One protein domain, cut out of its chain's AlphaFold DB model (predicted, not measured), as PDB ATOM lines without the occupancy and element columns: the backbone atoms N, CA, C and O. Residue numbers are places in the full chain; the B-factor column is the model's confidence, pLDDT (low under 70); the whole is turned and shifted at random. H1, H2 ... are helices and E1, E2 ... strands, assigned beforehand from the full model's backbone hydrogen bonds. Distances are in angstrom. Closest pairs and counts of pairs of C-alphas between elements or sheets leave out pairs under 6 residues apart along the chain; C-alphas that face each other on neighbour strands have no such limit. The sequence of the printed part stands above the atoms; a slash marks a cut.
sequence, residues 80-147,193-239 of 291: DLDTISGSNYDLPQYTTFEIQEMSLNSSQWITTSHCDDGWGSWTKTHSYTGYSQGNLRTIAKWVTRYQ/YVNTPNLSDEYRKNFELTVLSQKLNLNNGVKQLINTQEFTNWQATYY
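Overview. This is residues 80 to 147 and 193 to 239 of the 291 residues of an uncharacterized protein of Helicobacter pylori (UniProt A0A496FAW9). A long twisted hairpin of two strands, E1 and E2, makes an arm that reaches far beyond a small head of helices, and the turn at its tip, residues 116 to 121, stands free. In the head, H2 grazes the base of the arm, H4 crosses H2 and H3 is close to it, while the tiny H1 leads into E1 and the short strand E3 pairs with E2 near the base. The printed part has 115 residues with four named helices and three named strands, in the order H1, E1, E2, E3, H2, H3, H4; the one sheet has the order E1, E2, E3, antiparallel throughout, and the class is mixed, helices and strands. The whole is extended, with a radius of gyration of the C-alphas of 24.7 A, and it spans 82 by 30 by 26 A, the arm making the length.

Along the chain. The printed part begins with residues 80 to 91, twelve residues with no named element. H1 follows as residues 92 to 95, with C-alpha 92 at (42.786, -39.502, 25.680). E1 is residues 96 to 116 and measures 61.3 A from its first C-alpha to its last, with C-alpha 116 at (39.643, -38.004, 88.973). E2, residues 121 to 143, is the longest strand, at 64.7 A, and ends with C-alpha 143 at (38.845, -32.200, 25.633). After the cut, E3 is residues 193 to 195. H2, residues 201 to 215, is the longest helix, at 21.1 A. H3 is residues 220 to 226, and H4, residues 229 to 238, is 14.1 A long and ends with C-alpha 238 at (49.219, -21.408, 39.309).

Arrangement. E1 and E2 form a hairpin, antiparallel at 178 degrees between their directions. C-alphas that face each other run from 96 and 143, 4.5 A apart, to 116 and 121, 4.7 A apart. N 97 and O 142, at 2.9 A, and N 115 and O 122, at 2.8 A, are within hydrogen-bond range. E3 is the antiparallel neighbour of E2, at 125 degrees, and N 141 and O 194 are within hydrogen-bond range at 2.8 A. E1 and E3 are the edge strands, E2 is an inner strand, and the sheet is twisted. H2 is on the sheet but only grazes it, with its residues 204 to 212; its closest C-alphas to E1 are those of Glu 208 and Phe 97, 6.7 A apart. H1 and H2 are close but not clearly touching, with the C-alphas of Tyr 94 and Leu 212 closest at 6.5 A. H2 and H4 only just touch, with 3 pairs of C-alphas within 8 A, which H2 makes with Asn 206 alone; the closest are those of Asn 206 and Phe 231, 6.5 A apart. The lines of H2 and H4 are about perpendicular, at 88 degrees. H2 and H3 are close but not clearly touching, the closest C-alphas being those of Leu 209 and Ile 226 at 7.0 A, and they run opposite ways at a shallow tilt of 26 degrees. H3 and H4 meet only through their link. Among the pairs that are apart are H4 and E1, and H3 and E2. In H2, H3 and H4 every O i to N i+4 pair is within hydrogen-bond range, and H1 is too short for such a pair.

Size, cuts and confidence. The two C-alphas farthest apart, those of Gly 86 and Trp 119, are 82.9 A from each other. Residues 148 to 192 are cut out and not printed, and C-alphas 147 and 193 are 21.8 A apart across the cut. Of the links that are printed whole, each is tight; the link from E2 to E3 runs across the cut. The mean pLDDT of the printed part is 84.4. It is under 70 at 18 residues: 111, 113 to 120, 124 to 126 and 128 to 133.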
ATOM      1  N   ASP A  80      56.920 -32.274  16.736       88.25
ATOM      2  CA  ASP A  80      55.770 -31.389  16.568       88.25
ATOM      3  C   ASP A  80      54.586 -31.870  17.416       88.25
ATOM      4  O   ASP A  80      54.376 -33.065  17.634       88.25
ATOM      5  N   LEU A  81      53.826 -30.908  17.943       90.00
ATOM      6  CA  LEU A  81      52.621 -31.196  18.703       90.00
ATOM      7  C   LEU A  81      51.466 -31.379  17.726       90.00
ATOM      8  O   LEU A  81      50.992 -30.393  17.159       90.00
ATOM      9  N   ASP A  82      51.018 -32.617  17.567       91.06
ATOM     10  CA  ASP A  82      49.828 -32.943  16.795       91.06
ATOM     11  C   ASP A  82      48.964 -33.975  17.518       91.06
ATOM     12  O   ASP A  82      49.352 -35.124  17.674       91.06
ATOM     13  N   THR A  83      47.796 -33.544  17.983       89.56
ATOM     14  CA  THR A  83      46.806 -34.380  18.669       89.56
ATOM     15  C   THR A  83      45.472 -34.370  17.913       89.56
ATOM     16  O   THR A  83      44.410 -34.527  18.527       89.56
ATOM     17  N   ILE A  84      45.481 -34.067  16.607       90.44
ATOM     18  CA  ILE A  84      44.278 -34.135  15.765       90.44
ATOM     19  C   ILE A  84      43.836 -35.579  15.570       90.44
ATOM     20  O   ILE A  84      44.595 -36.511  15.832       90.44
ATOM     21  N   SER A  85      42.606 -35.771  15.090       84.06
ATOM     22  CA  SER A  85      42.099 -37.127  14.942       84.06
ATOM     23  C   SER A  85      42.881 -37.931  13.909       84.06
ATOM     24  O   SER A  85      43.127 -37.441  12.809       84.06
ATOM     25  N   GLY A  86      43.275 -39.150  14.277       80.69
ATOM     26  CA  GLY A  86      44.112 -40.014  13.440       80.69
ATOM     27  C   GLY A  86      45.620 -39.740  13.516       80.69
ATOM     28  O   GLY A  86      46.381 -40.445  12.860       80.69
ATOM     29  N   SER A  87      46.063 -38.769  14.322       84.19
ATOM     30  CA  SER A  87      47.487 -38.570  14.631       84.19
ATOM     31  C   SER A  87      48.005 -39.616  15.625       84.19
ATOM     32  O   SER A  87      47.240 -40.237  16.368       84.19
ATOM     33  N   ASN A  88      49.333 -39.749  15.720       82.00
ATOM     34  CA  ASN A  88      49.984 -40.618  16.711       82.00
ATOM     35  C   ASN A  88      49.682 -40.215  18.169       82.00
ATOM     36  O   ASN A  88      49.857 -41.032  19.075       82.00
ATOM     37  N   TYR A  89      49.226 -38.979  18.405       84.25
ATOM     38  CA  TYR A  89      48.854 -38.488  19.731       84.25
ATOM     39  C   TYR A  89      47.345 -38.214  19.880       84.25
ATOM     40  O   TYR A  89      46.950 -37.531  20.827       84.25
ATOM     41  N   ASP A  90      46.481 -38.797  19.034       86.25
ATOM     42  CA  ASP A  90      45.014 -38.820  19.224       86.25
ATOM     43  C   ASP A  90      44.597 -39.803  20.334       86.25
ATOM     44  O   ASP A  90      43.745 -40.674  20.163       86.25
ATOM     45  N   LEU A  91      45.239 -39.701  21.498       89.00
ATOM     46  CA  LEU A  91      44.966 -40.534  22.661       89.00
ATOM     47  C   LEU A  91      44.355 -39.686  23.780       89.00
ATOM     48  O   LEU A  91      44.778 -38.541  23.978       89.00
ATOM     49  N   PRO A  92      43.420 -40.236  24.583       88.81
ATOM     50  CA  PRO A  92      42.786 -39.502  25.680       88.81
ATOM     51  C   PRO A  92      43.782 -38.848  26.643       88.81
ATOM     52  O   PRO A  92      43.538 -37.756  27.135       88.81
ATOM     53  N   GLN A  93      44.946 -39.456  26.867       89.56
ATOM     54  CA  GLN A  93      45.986 -38.905  27.741       89.56
ATOM     55  C   GLN A  93      46.636 -37.599  27.243       89.56
ATOM     56  O   GLN A  93      47.301 -36.936  28.047       89.56
ATOM     57  N   TYR A  94      46.466 -37.248  25.963       92.62
ATOM     58  CA  TYR A  94      46.980 -36.025  25.331       92.62
ATOM     59  C   TYR A  94      45.866 -35.072  24.880       92.62
ATOM     60  O   TYR A  94      46.133 -33.912  24.592       92.62
ATOM     61  N   THR A  95      44.618 -35.535  24.838       93.19
ATOM     62  CA  THR A  95      43.474 -34.722  24.402       93.19
ATOM     63  C   THR A  95      42.494 -34.416  25.529       93.19
ATOM     64  O   THR A  95      41.779 -33.424  25.449       93.19
ATOM     65  N   THR A  96      42.456 -35.235  26.584       94.94
ATOM     66  CA  THR A  96      41.569 -35.075  27.742       94.94
ATOM     67  C   THR A  96      42.336 -34.503  28.925       94.94
ATOM     68  O   THR A  96      43.364 -35.033  29.350       94.94
ATOM     69  N   PHE A  97      41.784 -33.437  29.488       93.62
ATOM     70  CA  PHE A  97      42.354 -32.692  30.596       93.62
ATOM     71  C   PHE A  97      41.380 -32.720  31.762       93.62
ATOM     72  O   PHE A  97      40.174 -32.537  31.584       93.62
ATOM     73  N   GLU A  98      41.907 -32.986  32.953       91.12
ATOM     74  CA  GLU A  98      41.104 -33.164  34.151       91.12
ATOM     75  C   GLU A  98      41.791 -32.530  35.359       91.12
ATOM     76  O   GLU A  98      42.991 -32.709  35.573       91.12
ATOM     77  N   ILE A  99      41.008 -31.799  36.148       86.31
ATOM     78  CA  ILE A  99      41.376 -31.320  37.474       86.31
ATOM     79  C   ILE A  99      40.418 -31.971  38.460       86.31
ATOM     80  O   ILE A  99      39.192 -31.860  38.336       86.31
ATOM     81  N   GLN A 100      40.997 -32.659  39.433       83.62
ATOM     82  CA  GLN A 100      40.274 -33.334  40.497       83.62
ATOM     83  C   GLN A 100      40.529 -32.614  41.810       83.62
ATOM     84  O   GLN A 100      41.581 -32.025  41.998       83.62
ATOM     85  N   GLU A 101      39.591 -32.657  42.734       77.19
ATOM     86  CA  GLU A 101      39.812 -32.246  44.112       77.19
ATOM     87  C   GLU A 101      39.588 -33.432  45.035       77.19
ATOM     88  O   GLU A 101      38.798 -34.330  44.742       77.19
ATOM     89  N   MET A 102      40.271 -33.441  46.171       74.94
ATOM     90  CA  MET A 102      40.005 -34.426  47.205       74.94
ATOM     91  C   MET A 102      38.765 -34.002  47.990       74.94
ATOM     92  O   MET A 102      38.738 -32.905  48.549       74.94
ATOM     93  N   SER A 103      37.741 -34.856  48.046       73.62
ATOM     94  CA  SER A 103      36.552 -34.560  48.838       73.62
ATOM     95  C   SER A 103      36.896 -34.529  50.326       73.62
ATOM     96  O   SER A 103      37.705 -35.323  50.813       73.62
ATOM     97  N   LEU A 104      36.253 -33.630  51.070       71.38
ATOM     98  CA  LEU A 104      36.333 -33.614  52.525       71.38
ATOM     99  C   LEU A 104      35.172 -34.418  53.104       71.38
ATOM    100  O   LEU A 104      34.013 -34.029  52.966       71.38
ATOM    101  N   ASN A 105      35.490 -35.510  53.788       71.25
ATOM    102  CA  ASN A 105      34.515 -36.234  54.587       71.25
ATOM    103  C   ASN A 105      34.485 -35.647  56.002       71.25
ATOM    104  O   ASN A 105      35.505 -35.192  56.528       71.25
ATOM    105  N   SER A 106      33.317 -35.682  56.636       73.12
ATOM    106  CA  SER A 106      33.159 -35.319  58.040       73.12
ATOM    107  C   SER A 106      32.285 -36.338  58.758       73.12
ATOM    108  O   SER A 106      31.389 -36.944  58.172       73.12
ATOM    109  N   SER A 107      32.575 -36.571  60.033       73.44
ATOM    110  CA  SER A 107      31.776 -37.448  60.889       73.44
ATOM    111  C   SER A 107      31.801 -36.957  62.333       73.44
ATOM    112  O   SER A 107      32.756 -36.320  62.774       73.44
ATOM    113  N   GLN A 108      30.720 -37.213  63.067       78.38
ATOM    114  CA  GLN A 108      30.638 -36.893  64.492       78.38
ATOM    115  C   GLN A 108      31.437 -37.917  65.289       78.38
ATOM    116  O   GLN A 108      31.157 -39.113  65.215       78.38
ATOM    117  N   TRP A 109      32.446 -37.457  66.022       73.00
ATOM    118  CA  TRP A 109      33.295 -38.284  66.873       73.00
ATOM    119  C   TRP A 109      33.021 -37.947  68.331       73.00
ATOM    120  O   TRP A 109      32.800 -36.792  68.694       73.00
ATOM    121  N   ILE A 110      33.039 -38.975  69.171       72.50
ATOM    122  CA  ILE A 110      32.793 -38.853  70.603       72.50
ATOM    123  C   ILE A 110      34.025 -39.383  71.323       72.50
ATOM    124  O   ILE A 110      34.463 -40.502  71.071       72.50
ATOM    125  N   THR A 111      34.583 -38.578  72.221       67.56
ATOM    126  CA  THR A 111      35.641 -39.012  73.132       67.56
ATOM    127  C   THR A 111      35.156 -38.902  74.567       67.56
ATOM    128  O   THR A 111      34.628 -37.867  74.977       67.56
ATOM    129  N   THR A 112      35.346 -39.960  75.345       70.12
ATOM    130  CA  THR A 112      35.018 -39.983  76.772       70.12
ATOM    131  C   THR A 112      36.313 -39.987  77.562       70.12
ATOM    132  O   THR A 112      37.145 -40.874  77.403       70.12
ATOM    133  N   SER A 113      36.493 -38.974  78.400       67.19
ATOM    134  CA  SER A 113      37.659 -38.848  79.270       67.19
ATOM    135  C   SER A 113      37.275 -39.231  80.688       67.19
ATOM    136  O   SER A 113      36.264 -38.752  81.208       67.19
ATOM    137  N   HIS A 114      38.094 -40.072  81.314       67.88
ATOM    138  CA  HIS A 114      38.000 -40.319  82.744       67.88
ATOM    139  C   HIS A 114      38.686 -39.177  83.495       67.88
ATOM    140  O   HIS A 114      39.794 -38.768  83.137       67.88
ATOM    141  N   CYS A 115      38.018 -38.659  84.515       69.56
ATOM    142  CA  CYS A 115      38.514 -37.598  85.368       69.56
ATOM    143  C   CYS A 115      38.446 -38.051  86.821       69.56
ATOM    144  O   CYS A 115      37.463 -38.649  87.258       69.56
ATOM    145  N   ASP A 116      39.513 -37.754  87.546       67.31
ATOM    146  CA  ASP A 116      39.643 -38.004  88.973       67.31
ATOM    147  C   ASP A 116      40.150 -36.708  89.628       67.31
ATOM    148  O   ASP A 116      40.952 -35.981  89.035       67.31
ATOM    149  N   ASP A 117      39.658 -36.358  90.811       68.56
ATOM    150  CA  ASP A 117      40.181 -35.242  91.613       68.56
ATOM    151  C   ASP A 117      40.652 -35.656  93.012       68.56
ATOM    152  O   ASP A 117      40.961 -34.797  93.841       68.56
ATOM    153  N   GLY A 118      40.748 -36.965  93.260       65.56
ATOM    154  CA  GLY A 118      41.095 -37.550  94.549       65.56
ATOM    155  C   GLY A 118      39.925 -37.652  95.533       65.56
ATOM    156  O   GLY A 118      40.094 -38.265  96.583       65.56
ATOM    157  N   TRP A 119      38.749 -37.092  95.215       69.06
ATOM    158  CA  TRP A 119      37.533 -37.155  96.041       69.06
ATOM    159  C   TRP A 119      36.384 -37.908  95.359       69.06
ATOM    160  O   TRP A 119      35.427 -38.309  96.023       69.06
ATOM    161  N   GLY A 120      36.485 -38.141  94.051       63.12
ATOM    162  CA  GLY A 120      35.588 -38.998  93.290       63.12
ATOM    163  C   GLY A 120      36.047 -39.170  91.844       63.12
ATOM    164  O   GLY A 120      36.854 -38.400  91.331       63.12
ATOM    165  N   SER A 121      35.499 -40.182  91.174       73.38
ATOM    166  CA  SER A 121      35.742 -40.447  89.754       73.38
ATOM    167  C   SER A 121      34.503 -40.132  88.924       73.38
ATOM    168  O   SER A 121      33.400 -40.566  89.266       73.38
ATOM    169  N   TRP A 122      34.671 -39.439  87.801       72.81
ATOM    170  CA  TRP A 122      33.590 -39.191  86.847       72.81
ATOM    171  C   TRP A 122      34.099 -39.175  85.408       72.81
ATOM    172  O   TRP A 122      35.282 -38.995  85.125       72.81
ATOM    173  N   THR A 123      33.180 -39.334  84.462       73.12
ATOM    174  CA  THR A 123      33.485 -39.284  83.032       73.12
ATOM    175  C   THR A 123      32.979 -37.997  82.409       73.12
ATOM    176  O   THR A 123      31.863 -37.560  82.692       73.12
ATOM    177  N   LYS A 124      33.760 -37.421  81.495       68.31
ATOM    178  CA  LYS A 124      33.327 -36.301  80.661       68.31
ATOM    179  C   LYS A 124      33.382 -36.679  79.189       68.31
ATOM    180  O   LYS A 124      34.447 -36.986  78.654       68.31
ATOM    181  N   THR A 125      32.231 -36.616  78.535       69.69
ATOM    182  CA  THR A 125      32.096 -36.885  77.103       69.69
ATOM    183  C   THR A 125      32.204 -35.587  76.312       69.69
ATOM    184  O   THR A 125      31.589 -34.582  76.669       69.69
ATOM    185  N   HIS A 126      32.985 -35.607  75.237       67.06
ATOM    186  CA  HIS A 126      33.142 -34.497  74.308       67.06
ATOM    187  C   HIS A 126      32.822 -34.981  72.895       67.06
ATOM    188  O   HIS A 126      33.442 -35.924  72.403       67.06
ATOM    189  N   SER A 127      31.872 -34.308  72.252       70.62
ATOM    190  CA  SER A 127      31.572 -34.499  70.836       70.62
ATOM    191  C   SER A 127      32.332 -33.466  70.013       70.62
ATOM    192  O   SER A 127      32.383 -32.295  70.390       70.62
ATOM    193  N   TYR A 128      32.908 -33.892  68.896       65.31
ATOM    194  CA  TYR A 128      33.548 -33.013  67.923       65.31
ATOM    195  C   TYR A 128      33.351 -33.553  66.509       65.31
ATOM    196  O   TYR A 128      33.175 -34.752  66.301       65.31
ATOM    197  N   THR A 129      33.410 -32.670  65.517       64.06
ATOM    198  CA  THR A 129      33.414 -33.092  64.114       64.06
ATOM    199  C   THR A 129      34.831 -33.495  63.725       64.06
ATOM    200  O   THR A 129      35.726 -32.651  63.700       64.06
ATOM    201  N   GLY A 130      35.039 -34.777  63.433       63.25
ATOM    202  CA  GLY A 130      36.256 -35.278  62.806       63.25
ATOM    203  C   GLY A 130      36.178 -35.101  61.291       63.25
ATOM    204  O   GLY A 130      35.145 -35.381  60.681       63.25
ATOM    205  N   TYR A 131      37.270 -34.647  60.683       67.12
ATOM    206  CA  TYR A 131      37.399 -34.514  59.234       67.12
ATOM    207  C   TYR A 131      38.405 -35.531  58.706       67.12
ATOM    208  O   TYR A 131      39.399 -35.837  59.366       67.12
ATOM    209  N   SER A 132      38.154 -36.065  57.516       67.81
ATOM    210  CA  SER A 132      39.067 -36.993  56.854       67.81
ATOM    211  C   SER A 132      39.072 -36.779  55.346       67.81
ATOM    212  O   SER A 132      38.121 -36.252  54.766       67.81
ATOM    213  N   GLN A 133      40.147 -37.227  54.702       69.50
ATOM    214  CA  GLN A 133      40.229 -37.275  53.247       69.50
ATOM    215  C   GLN A 133      39.205 -38.280  52.705       69.50
ATOM    216  O   GLN A 133      39.080 -39.389  53.229       69.50
ATOM    217  N   GLY A 134      38.440 -37.864  51.701       70.19
ATOM    218  CA  GLY A 134      37.525 -38.711  50.947       70.19
ATOM    219  C   GLY A 134      38.052 -39.032  49.549       70.19
ATOM    220  O   GLY A 134      39.258 -39.059  49.314       70.19
ATOM    221  N   ASN A 135      37.137 -39.305  48.620       80.94
ATOM    222  CA  ASN A 135      37.472 -39.694  47.251       80.94
ATOM    223  C   ASN A 135      37.854 -38.482  46.391       80.94
ATOM    224  O   ASN A 135      37.446 -37.352  46.655       80.94
ATOM    225  N   LEU A 136      38.600 -38.731  45.314       80.12
ATOM    226  CA  LEU A 136      38.844 -37.719  44.292       80.12
ATOM    227  C   LEU A 136      37.563 -37.443  43.504       80.12
ATOM    228  O   LEU A 136      36.894 -38.364  43.035       80.12
ATOM    229  N   ARG A 137      37.237 -36.163  43.354       82.56
ATOM    230  CA  ARG A 137      36.093 -35.660  42.600       82.56
ATOM    231  C   ARG A 137      36.583 -34.793  41.456       82.56
ATOM    232  O   ARG A 137      37.301 -33.824  41.673       82.56
ATOM    233  N   THR A 138      36.145 -35.087  40.240       88.06
ATOM    234  CA  THR A 138      36.381 -34.225  39.079       88.06
ATOM    235  C   THR A 138      35.673 -32.880  39.253       88.06
ATOM    236  O   THR A 138      34.448 -32.842  39.352       88.06
ATOM    237  N   ILE A 139      36.425 -31.780  39.244       86.25
ATOM    238  CA  ILE A 139      35.875 -30.412  39.289       86.25
ATOM    239  C   ILE A 139      35.961 -29.693  37.951       86.25
ATOM    240  O   ILE A 139      35.159 -28.806  37.666       86.25
ATOM    241  N   ALA A 140      36.901 -30.087  37.098       90.38
ATOM    242  CA  ALA A 140      36.950 -29.618  35.728       90.38
ATOM    243  C   ALA A 140      37.430 -30.740  34.810       90.38
ATOM    244  O   ALA A 140      38.384 -31.445  35.131       90.38
ATOM    245  N   LYS A 141      36.759 -30.910  33.672       94.62
ATOM    246  CA  LYS A 141      37.098 -31.904  32.655       94.62
ATOM    247  C   LYS A 141      36.713 -31.401  31.281       94.62
ATOM    248  O   LYS A 141      35.575 -30.979  31.067       94.62
ATOM    249  N   TRP A 142      37.645 -31.466  30.348       96.62
ATOM    250  CA  TRP A 142      37.427 -31.024  28.979       96.62
ATOM    251  C   TRP A 142      38.351 -31.762  28.011       96.62
ATOM    252  O   TRP A 142      39.309 -32.420  28.420       96.62
ATOM    253  N   VAL A 143      38.033 -31.665  26.725       95.94
ATOM    254  CA  VAL A 143      38.845 -32.200  25.633       95.94
ATOM    255  C   VAL A 143      39.260 -31.067  24.715       95.94
ATOM    256  O   VAL A 143      38.413 -30.293  24.276       95.94
ATOM    257  N   THR A 144      40.549 -31.001  24.403       95.81
ATOM    258  CA  THR A 144      41.139 -30.020  23.488       95.81
ATOM    259  C   THR A 144      42.142 -30.721  22.580       95.81
ATOM    260  O   THR A 144      42.738 -31.727  22.964       95.81
ATOM    261  N   ARG A 145      42.338 -30.199  21.366       95.06
ATOM    262  CA  ARG A 145      43.337 -30.707  20.421       95.06
ATOM    263  C   ARG A 145      44.266 -29.603  19.944       95.06
ATOM    264  O   ARG A 145      43.871 -28.437  19.886       95.06
ATOM    265  N   TYR A 146      45.473 -29.993  19.558       94.81
ATOM    266  CA  TYR A 146      46.512 -29.106  19.059       94.81
ATOM    267  C   TYR A 146      47.093 -29.622  17.750       94.81
ATOM    268  O   TYR A 146      47.178 -30.827  17.554       94.81
ATOM    269  N   GLN A 147      47.508 -28.704  16.884       93.12
ATOM    270  CA  GLN A 147      48.272 -29.017  15.682       93.12
ATOM    271  C   GLN A 147      49.348 -27.961  15.467       93.12
ATOM    272  O   GLN A 147      49.077 -26.756  15.501       93.12
ATOM    273  N   TYR A 193      33.197 -30.698  29.515       96.75
ATOM    274  CA  TYR A 193      32.268 -31.614  30.182       96.75
ATOM    275  C   TYR A 193      31.907 -31.131  31.589       96.75
ATOM    276  O   TYR A 193      30.751 -31.201  31.991       96.75
ATOM    277  N   VAL A 194      32.900 -30.644  32.338       94.00
ATOM    278  CA  VAL A 194      32.743 -30.134  33.707       94.00
ATOM    279  C   VAL A 194      33.629 -28.901  33.870       94.00
ATOM    280  O   VAL A 194      34.774 -28.902  33.417       94.00
ATOM    281  N   ASN A 195      33.122 -27.852  34.518       91.81
ATOM    282  CA  ASN A 195      33.897 -26.657  34.863       91.81
ATOM    283  C   ASN A 195      33.307 -25.945  36.093       91.81
ATOM    284  O   ASN A 195      32.950 -24.773  36.028       91.81
ATOM    285  N   THR A 196      33.166 -26.665  37.205       88.06
ATOM    286  CA  THR A 196      32.578 -26.130  38.445       88.06
ATOM    287  C   THR A 196      33.307 -24.889  38.985       88.06
ATOM    288  O   THR A 196      32.621 -23.967  39.417       88.06
ATOM    289  N   PRO A 197      34.653 -24.785  38.914       84.38
ATOM    290  CA  PRO A 197      35.375 -23.588  39.349       84.38
ATOM    291  C   PRO A 197      35.255 -22.392  38.396       84.38
ATOM    292  O   PRO A 197      35.874 -21.366  38.651       84.38
ATOM    293  N   ASN A 198      34.524 -22.502  37.279       88.56
ATOM    294  CA  ASN A 198      34.439 -21.462  36.248       88.56
ATOM    295  C   ASN A 198      35.818 -21.025  35.713       88.56
ATOM    296  O   ASN A 198      36.097 -19.838  35.554       88.56
ATOM    297  N   LEU A 199      36.691 -21.991  35.408       89.44
ATOM    298  CA  LEU A 199      38.008 -21.715  34.834       89.44
ATOM    299  C   LEU A 199      37.869 -20.928  33.524       89.44
ATOM    300  O   LEU A 199      37.014 -21.252  32.690       89.44
ATOM    301  N   SER A 200      38.727 -19.928  33.328       93.06
ATOM    302  CA  SER A 200      38.797 -19.182  32.072       93.06
ATOM    303  C   SER A 200      39.371 -20.047  30.944       93.06
ATOM    304  O   SER A 200      40.020 -21.071  31.184       93.06
ATOM    305  N   ASP A 201      39.140 -19.644  29.691       93.56
ATOM    306  CA  ASP A 201      39.753 -20.328  28.546       93.56
ATOM    307  C   ASP A 201      41.283 -20.226  28.569       93.56
ATOM    308  O   ASP A 201      41.971 -21.203  28.281       93.56
ATOM    309  N   GLU A 202      41.809 -19.082  29.008       93.12
ATOM    310  CA  GLU A 202      43.244 -18.864  29.186       93.12
ATOM    311  C   GLU A 202      43.844 -19.815  30.231       93.12
ATOM    312  O   GLU A 202      44.866 -20.452  29.972       93.12
ATOM    313  N   TYR A 203      43.179 -19.985  31.380       92.75
ATOM    314  CA  TYR A 203      43.627 -20.925  32.404       92.75
ATOM    315  C   TYR A 203      43.663 -22.356  31.856       92.75
ATOM    316  O   TYR A 203      44.662 -23.057  32.020       92.75
ATOM    317  N   ARG A 204      42.596 -22.787  31.163       94.00
ATOM    318  CA  ARG A 204      42.544 -24.121  30.544       94.00
ATOM    319  C   ARG A 204      43.641 -24.299  29.498       94.00
ATOM    320  O   ARG A 204      44.346 -25.298  29.553       94.00
ATOM    321  N   LYS A 205      43.845 -23.324  28.608       95.12
ATOM    322  CA  LYS A 205      44.924 -23.341  27.608       95.12
ATOM    323  C   LYS A 205      46.297 -23.526  28.262       95.12
ATOM    324  O   LYS A 205      47.075 -24.368  27.824       95.12
ATOM    325  N   ASN A 206      46.612 -22.768  29.308       94.88
ATOM    326  CA  ASN A 206      47.928 -22.851  29.947       94.88
ATOM    327  C   ASN A 206      48.103 -24.154  30.750       94.88
ATOM    328  O   ASN A 206      49.189 -24.746  30.754       94.88
ATOM    329  N   PHE A 207      47.028 -24.660  31.355       93.00
ATOM    330  CA  PHE A 207      47.002 -25.995  31.950       93.00
ATOM    331  C   PHE A 207      47.306 -27.079  30.906       93.00
ATOM    332  O   PHE A 207      48.208 -27.893  31.109       93.00
ATOM    333  N   GLU A 208      46.603 -27.058  29.770       94.62
ATOM    334  CA  GLU A 208      46.777 -28.008  28.663       94.62
ATOM    335  C   GLU A 208      48.231 -28.042  28.177       94.62
ATOM    336  O   GLU A 208      48.845 -29.108  28.119       94.62
ATOM    337  N   LEU A 209      48.811 -26.871  27.896       94.44
ATOM    338  CA  LEU A 209      50.191 -26.739  27.419       94.44
ATOM    339  C   LEU A 209      51.223 -27.216  28.449       94.44
ATOM    340  O   LEU A 209      52.234 -27.823  28.087       94.44
ATOM    341  N   THR A 210      50.967 -26.997  29.739       92.38
ATOM    342  CA  THR A 210      51.851 -27.504  30.794       92.38
ATOM    343  C   THR A 210      51.771 -29.034  30.897       92.38
ATOM    344  O   THR A 210      52.800 -29.693  31.007       92.38
ATOM    345  N   VAL A 211      50.577 -29.628  30.790       91.56
ATOM    346  CA  VAL A 211      50.414 -31.094  30.786       91.56
ATOM    347  C   VAL A 211      51.073 -31.722  29.555       91.56
ATOM    348  O   VAL A 211      51.780 -32.723  29.671       91.56
ATOM    349  N   LEU A 212      50.871 -31.136  28.373       93.06
ATOM    350  CA  LEU A 212      51.437 -31.642  27.122       93.06
ATOM    351  C   LEU A 212      52.965 -31.552  27.105       93.06
ATOM    352  O   LEU A 212      53.619 -32.527  26.749       93.06
ATOM    353  N   SER A 213      53.541 -30.430  27.551       90.75
ATOM    354  CA  SER A 213      55.001 -30.260  27.613       90.75
ATOM    355  C   SER A 213      55.699 -31.224  28.580       90.75
ATOM    356  O   SER A 213      56.870 -31.533  28.378       90.75
ATOM    357  N   GLN A 214      54.994 -31.732  29.596       88.44
ATOM    358  CA  GLN A 214      55.510 -32.763  30.506       88.44
ATOM    359  C   GLN A 214      55.424 -34.170  29.918       88.44
ATOM    360  O   GLN A 214      56.282 -35.007  30.188       88.44
ATOM    361  N   LYS A 215      54.360 -34.452  29.162       90.69
ATOM    362  CA  LYS A 215      54.073 -35.797  28.655       90.69
ATOM    363  C   LYS A 215      54.707 -36.093  27.298       90.69
ATOM    364  O   LYS A 215      54.858 -37.262  26.953       90.69
ATOM    365  N   LEU A 216      55.019 -35.062  26.516       90.00
ATOM    366  CA  LEU A 216      55.521 -35.187  25.151       90.00
ATOM    367  C   LEU A 216      56.918 -34.584  25.026       90.00
ATOM    368  O   LEU A 216      57.216 -33.528  25.583       90.00
ATOM    369  N   ASN A 217      57.770 -35.225  24.225       90.44
ATOM    370  CA  ASN A 217      59.089 -34.695  23.897       90.44
ATOM    371  C   ASN A 217      58.989 -33.651  22.773       90.44
ATOM    372  O   ASN A 217      59.301 -33.926  21.615       90.44
ATOM    373  N   LEU A 218      58.504 -32.459  23.124       91.50
ATOM    374  CA  LEU A 218      58.312 -31.363  22.174       91.50
ATOM    375  C   LEU A 218      59.655 -30.833  21.652       91.50
ATOM    376  O   LEU A 218      60.608 -30.644  22.423       91.50
ATOM    377  N   ASN A 219      59.723 -30.534  20.355       90.12
ATOM    378  CA  ASN A 219      60.898 -29.898  19.764       90.12
ATOM    379  C   ASN A 219      61.048 -28.431  20.215       90.12
ATOM    380  O   ASN A 219      60.135 -27.820  20.776       90.12
ATOM    381  N   ASN A 220      62.228 -27.852  19.975       90.00
ATOM    382  CA  ASN A 220      62.533 -26.484  20.410       90.00
ATOM    383  C   ASN A 220      61.623 -25.433  19.760       90.00
ATOM    384  O   ASN A 220      61.290 -24.449  20.415       90.00
ATOM    385  N   GLY A 221      61.185 -25.656  18.516       89.56
ATOM    386  CA  GLY A 221      60.270 -24.747  17.825       89.56
ATOM    387  C   GLY A 221      58.914 -24.662  18.528       89.56
ATOM    388  O   GLY A 221      58.432 -23.570  18.804       89.56
ATOM    389  N   VAL A 222      58.335 -25.804  18.908       91.44
ATOM    390  CA  VAL A 222      57.079 -25.841  19.673       91.44
ATOM    391  C   VAL A 222      57.272 -25.273  21.083       91.44
ATOM    392  O   VAL A 222      56.446 -24.487  21.545       91.44
ATOM    393  N   LYS A 223      58.379 -25.601  21.762       92.56
ATOM    394  CA  LYS A 223      58.687 -25.057  23.099       92.56
ATOM    395  C   LYS A 223      58.761 -23.528  23.102       92.56
ATOM    396  O   LYS A 223      58.233 -22.906  24.016       92.56
ATOM    397  N   GLN A 224      59.363 -22.920  22.079       91.31
ATOM    398  CA  GLN A 224      59.428 -21.460  21.939       91.31
ATOM    399  C   GLN A 224      58.048 -20.820  21.739       91.31
ATOM    400  O   GLN A 224      57.811 -19.731  22.252       91.31
ATOM    401  N   LEU A 225      57.126 -21.498  21.047       92.19
ATOM    402  CA  LEU A 225      55.750 -21.016  20.870       92.19
ATOM    403  C   LEU A 225      54.929 -21.063  22.167       92.19
ATOM    404  O   LEU A 225      54.008 -20.268  22.336       92.19
ATOM    405  N   ILE A 226      55.241 -22.001  23.064       93.06
ATOM    406  CA  ILE A 226      54.546 -22.180  24.348       93.06
ATOM    407  C   ILE A 226      55.116 -21.252  25.425       93.06
ATOM    408  O   ILE A 226      54.351 -20.647  26.173       93.06
ATOM    409  N   ASN A 227      56.444 -21.132  25.503       91.12
ATOM    410  CA  ASN A 227      57.157 -20.435  26.576       91.12
ATOM    411  C   ASN A 227      57.134 -18.906  26.405       91.12
ATOM    412  O   ASN A 227      58.174 -18.259  26.285       91.12
ATOM    413  N   THR A 228      55.937 -18.324  26.390       92.88
ATOM    414  CA  THR A 228      55.741 -16.871  26.406       92.88
ATOM    415  C   THR A 228      55.914 -16.310  27.820       92.88
ATOM    416  O   THR A 228      55.866 -17.037  28.821       92.88
ATOM    417  N   GLN A 229      56.089 -14.990  27.929       93.62
ATOM    418  CA  GLN A 229      56.147 -14.324  29.234       93.62
ATOM    419  C   GLN A 229      54.839 -14.504  30.018       93.62
ATOM    420  O   GLN A 229      54.871 -14.779  31.214       93.62
ATOM    421  N   GLU A 230      53.692 -14.401  29.344       92.12
ATOM    422  CA  GLU A 230      52.368 -14.627  29.938       92.12
ATOM    423  C   GLU A 230      52.238 -16.049  30.487       92.12
ATOM    424  O   GLU A 230      51.830 -16.235  31.632       92.12
ATOM    425  N   PHE A 231      52.665 -17.052  29.713       94.12
ATOM    426  CA  PHE A 231      52.667 -18.445  30.148       94.12
ATOM    427  C   PHE A 231      53.580 -18.660  31.361       94.12
ATOM    428  O   PHE A 231      53.184 -19.304  32.330       94.12
ATOM    429  N   THR A 232      54.771 -18.060  31.352       92.88
ATOM    430  CA  THR A 232      55.719 -18.128  32.476       92.88
ATOM    431  C   THR A 232      55.136 -17.494  33.742       92.88
ATOM    432  O   THR A 232      55.208 -18.079  34.823       92.88
ATOM    433  N   ASN A 233      54.492 -16.330  33.617       93.88
ATOM    434  CA  ASN A 233      53.808 -15.660  34.725       93.88
ATOM    435  C   ASN A 233      52.640 -16.506  35.254       93.88
ATOM    436  O   ASN A 233      52.456 -16.642  36.468       93.88
ATOM    437  N   TRP A 234      51.872 -17.118  34.348       93.25
ATOM    438  CA  TRP A 234      50.792 -18.029  34.702       93.25
ATOM    439  C   TRP A 234      51.323 -19.243  35.469       93.25
ATOM    440  O   TRP A 234      50.791 -19.568  36.527       93.25
ATOM    441  N   GLN A 235      52.410 -19.872  35.009       91.50
ATOM    442  CA  GLN A 235      53.037 -20.993  35.711       91.50
ATOM    443  C   GLN A 235      53.544 -20.575  37.094       91.50
ATOM    444  O   GLN A 235      53.270 -21.261  38.075       91.50
ATOM    445  N   ALA A 236      54.209 -19.423  37.205       88.81
ATOM    446  CA  ALA A 236      54.647 -18.884  38.491       88.81
ATOM    447  C   ALA A 236      53.471 -18.645  39.453       88.81
ATOM    448  O   ALA A 236      53.613 -18.800  40.667       88.81
ATOM    449  N   THR A 237      52.287 -18.336  38.931       87.31
ATOM    450  CA  THR A 237      51.089 -18.106  39.743       87.31
ATOM    451  C   THR A 237      50.401 -19.410  40.132       87.31
ATOM    452  O   THR A 237      50.139 -19.627  41.314       87.31
ATOM    453  N   TYR A 238      50.157 -20.295  39.165       86.19
ATOM    454  CA  TYR A 238      49.219 -21.408  39.309       86.19
ATOM    455  C   TYR A 238      49.860 -22.793  39.273       86.19
ATOM    456  O   TYR A 238      49.259 -23.746  39.761       86.19
ATOM    457  N   TYR A 239      51.069 -22.942  38.734       86.75
ATOM    458  CA  TYR A 239      51.759 -24.226  38.692       86.75
ATOM    459  C   TYR A 239      52.713 -24.369  39.886       86.75
ATOM    460  O   TYR A 239      53.516 -23.491  40.208       86.75
TER     461      TYR A 239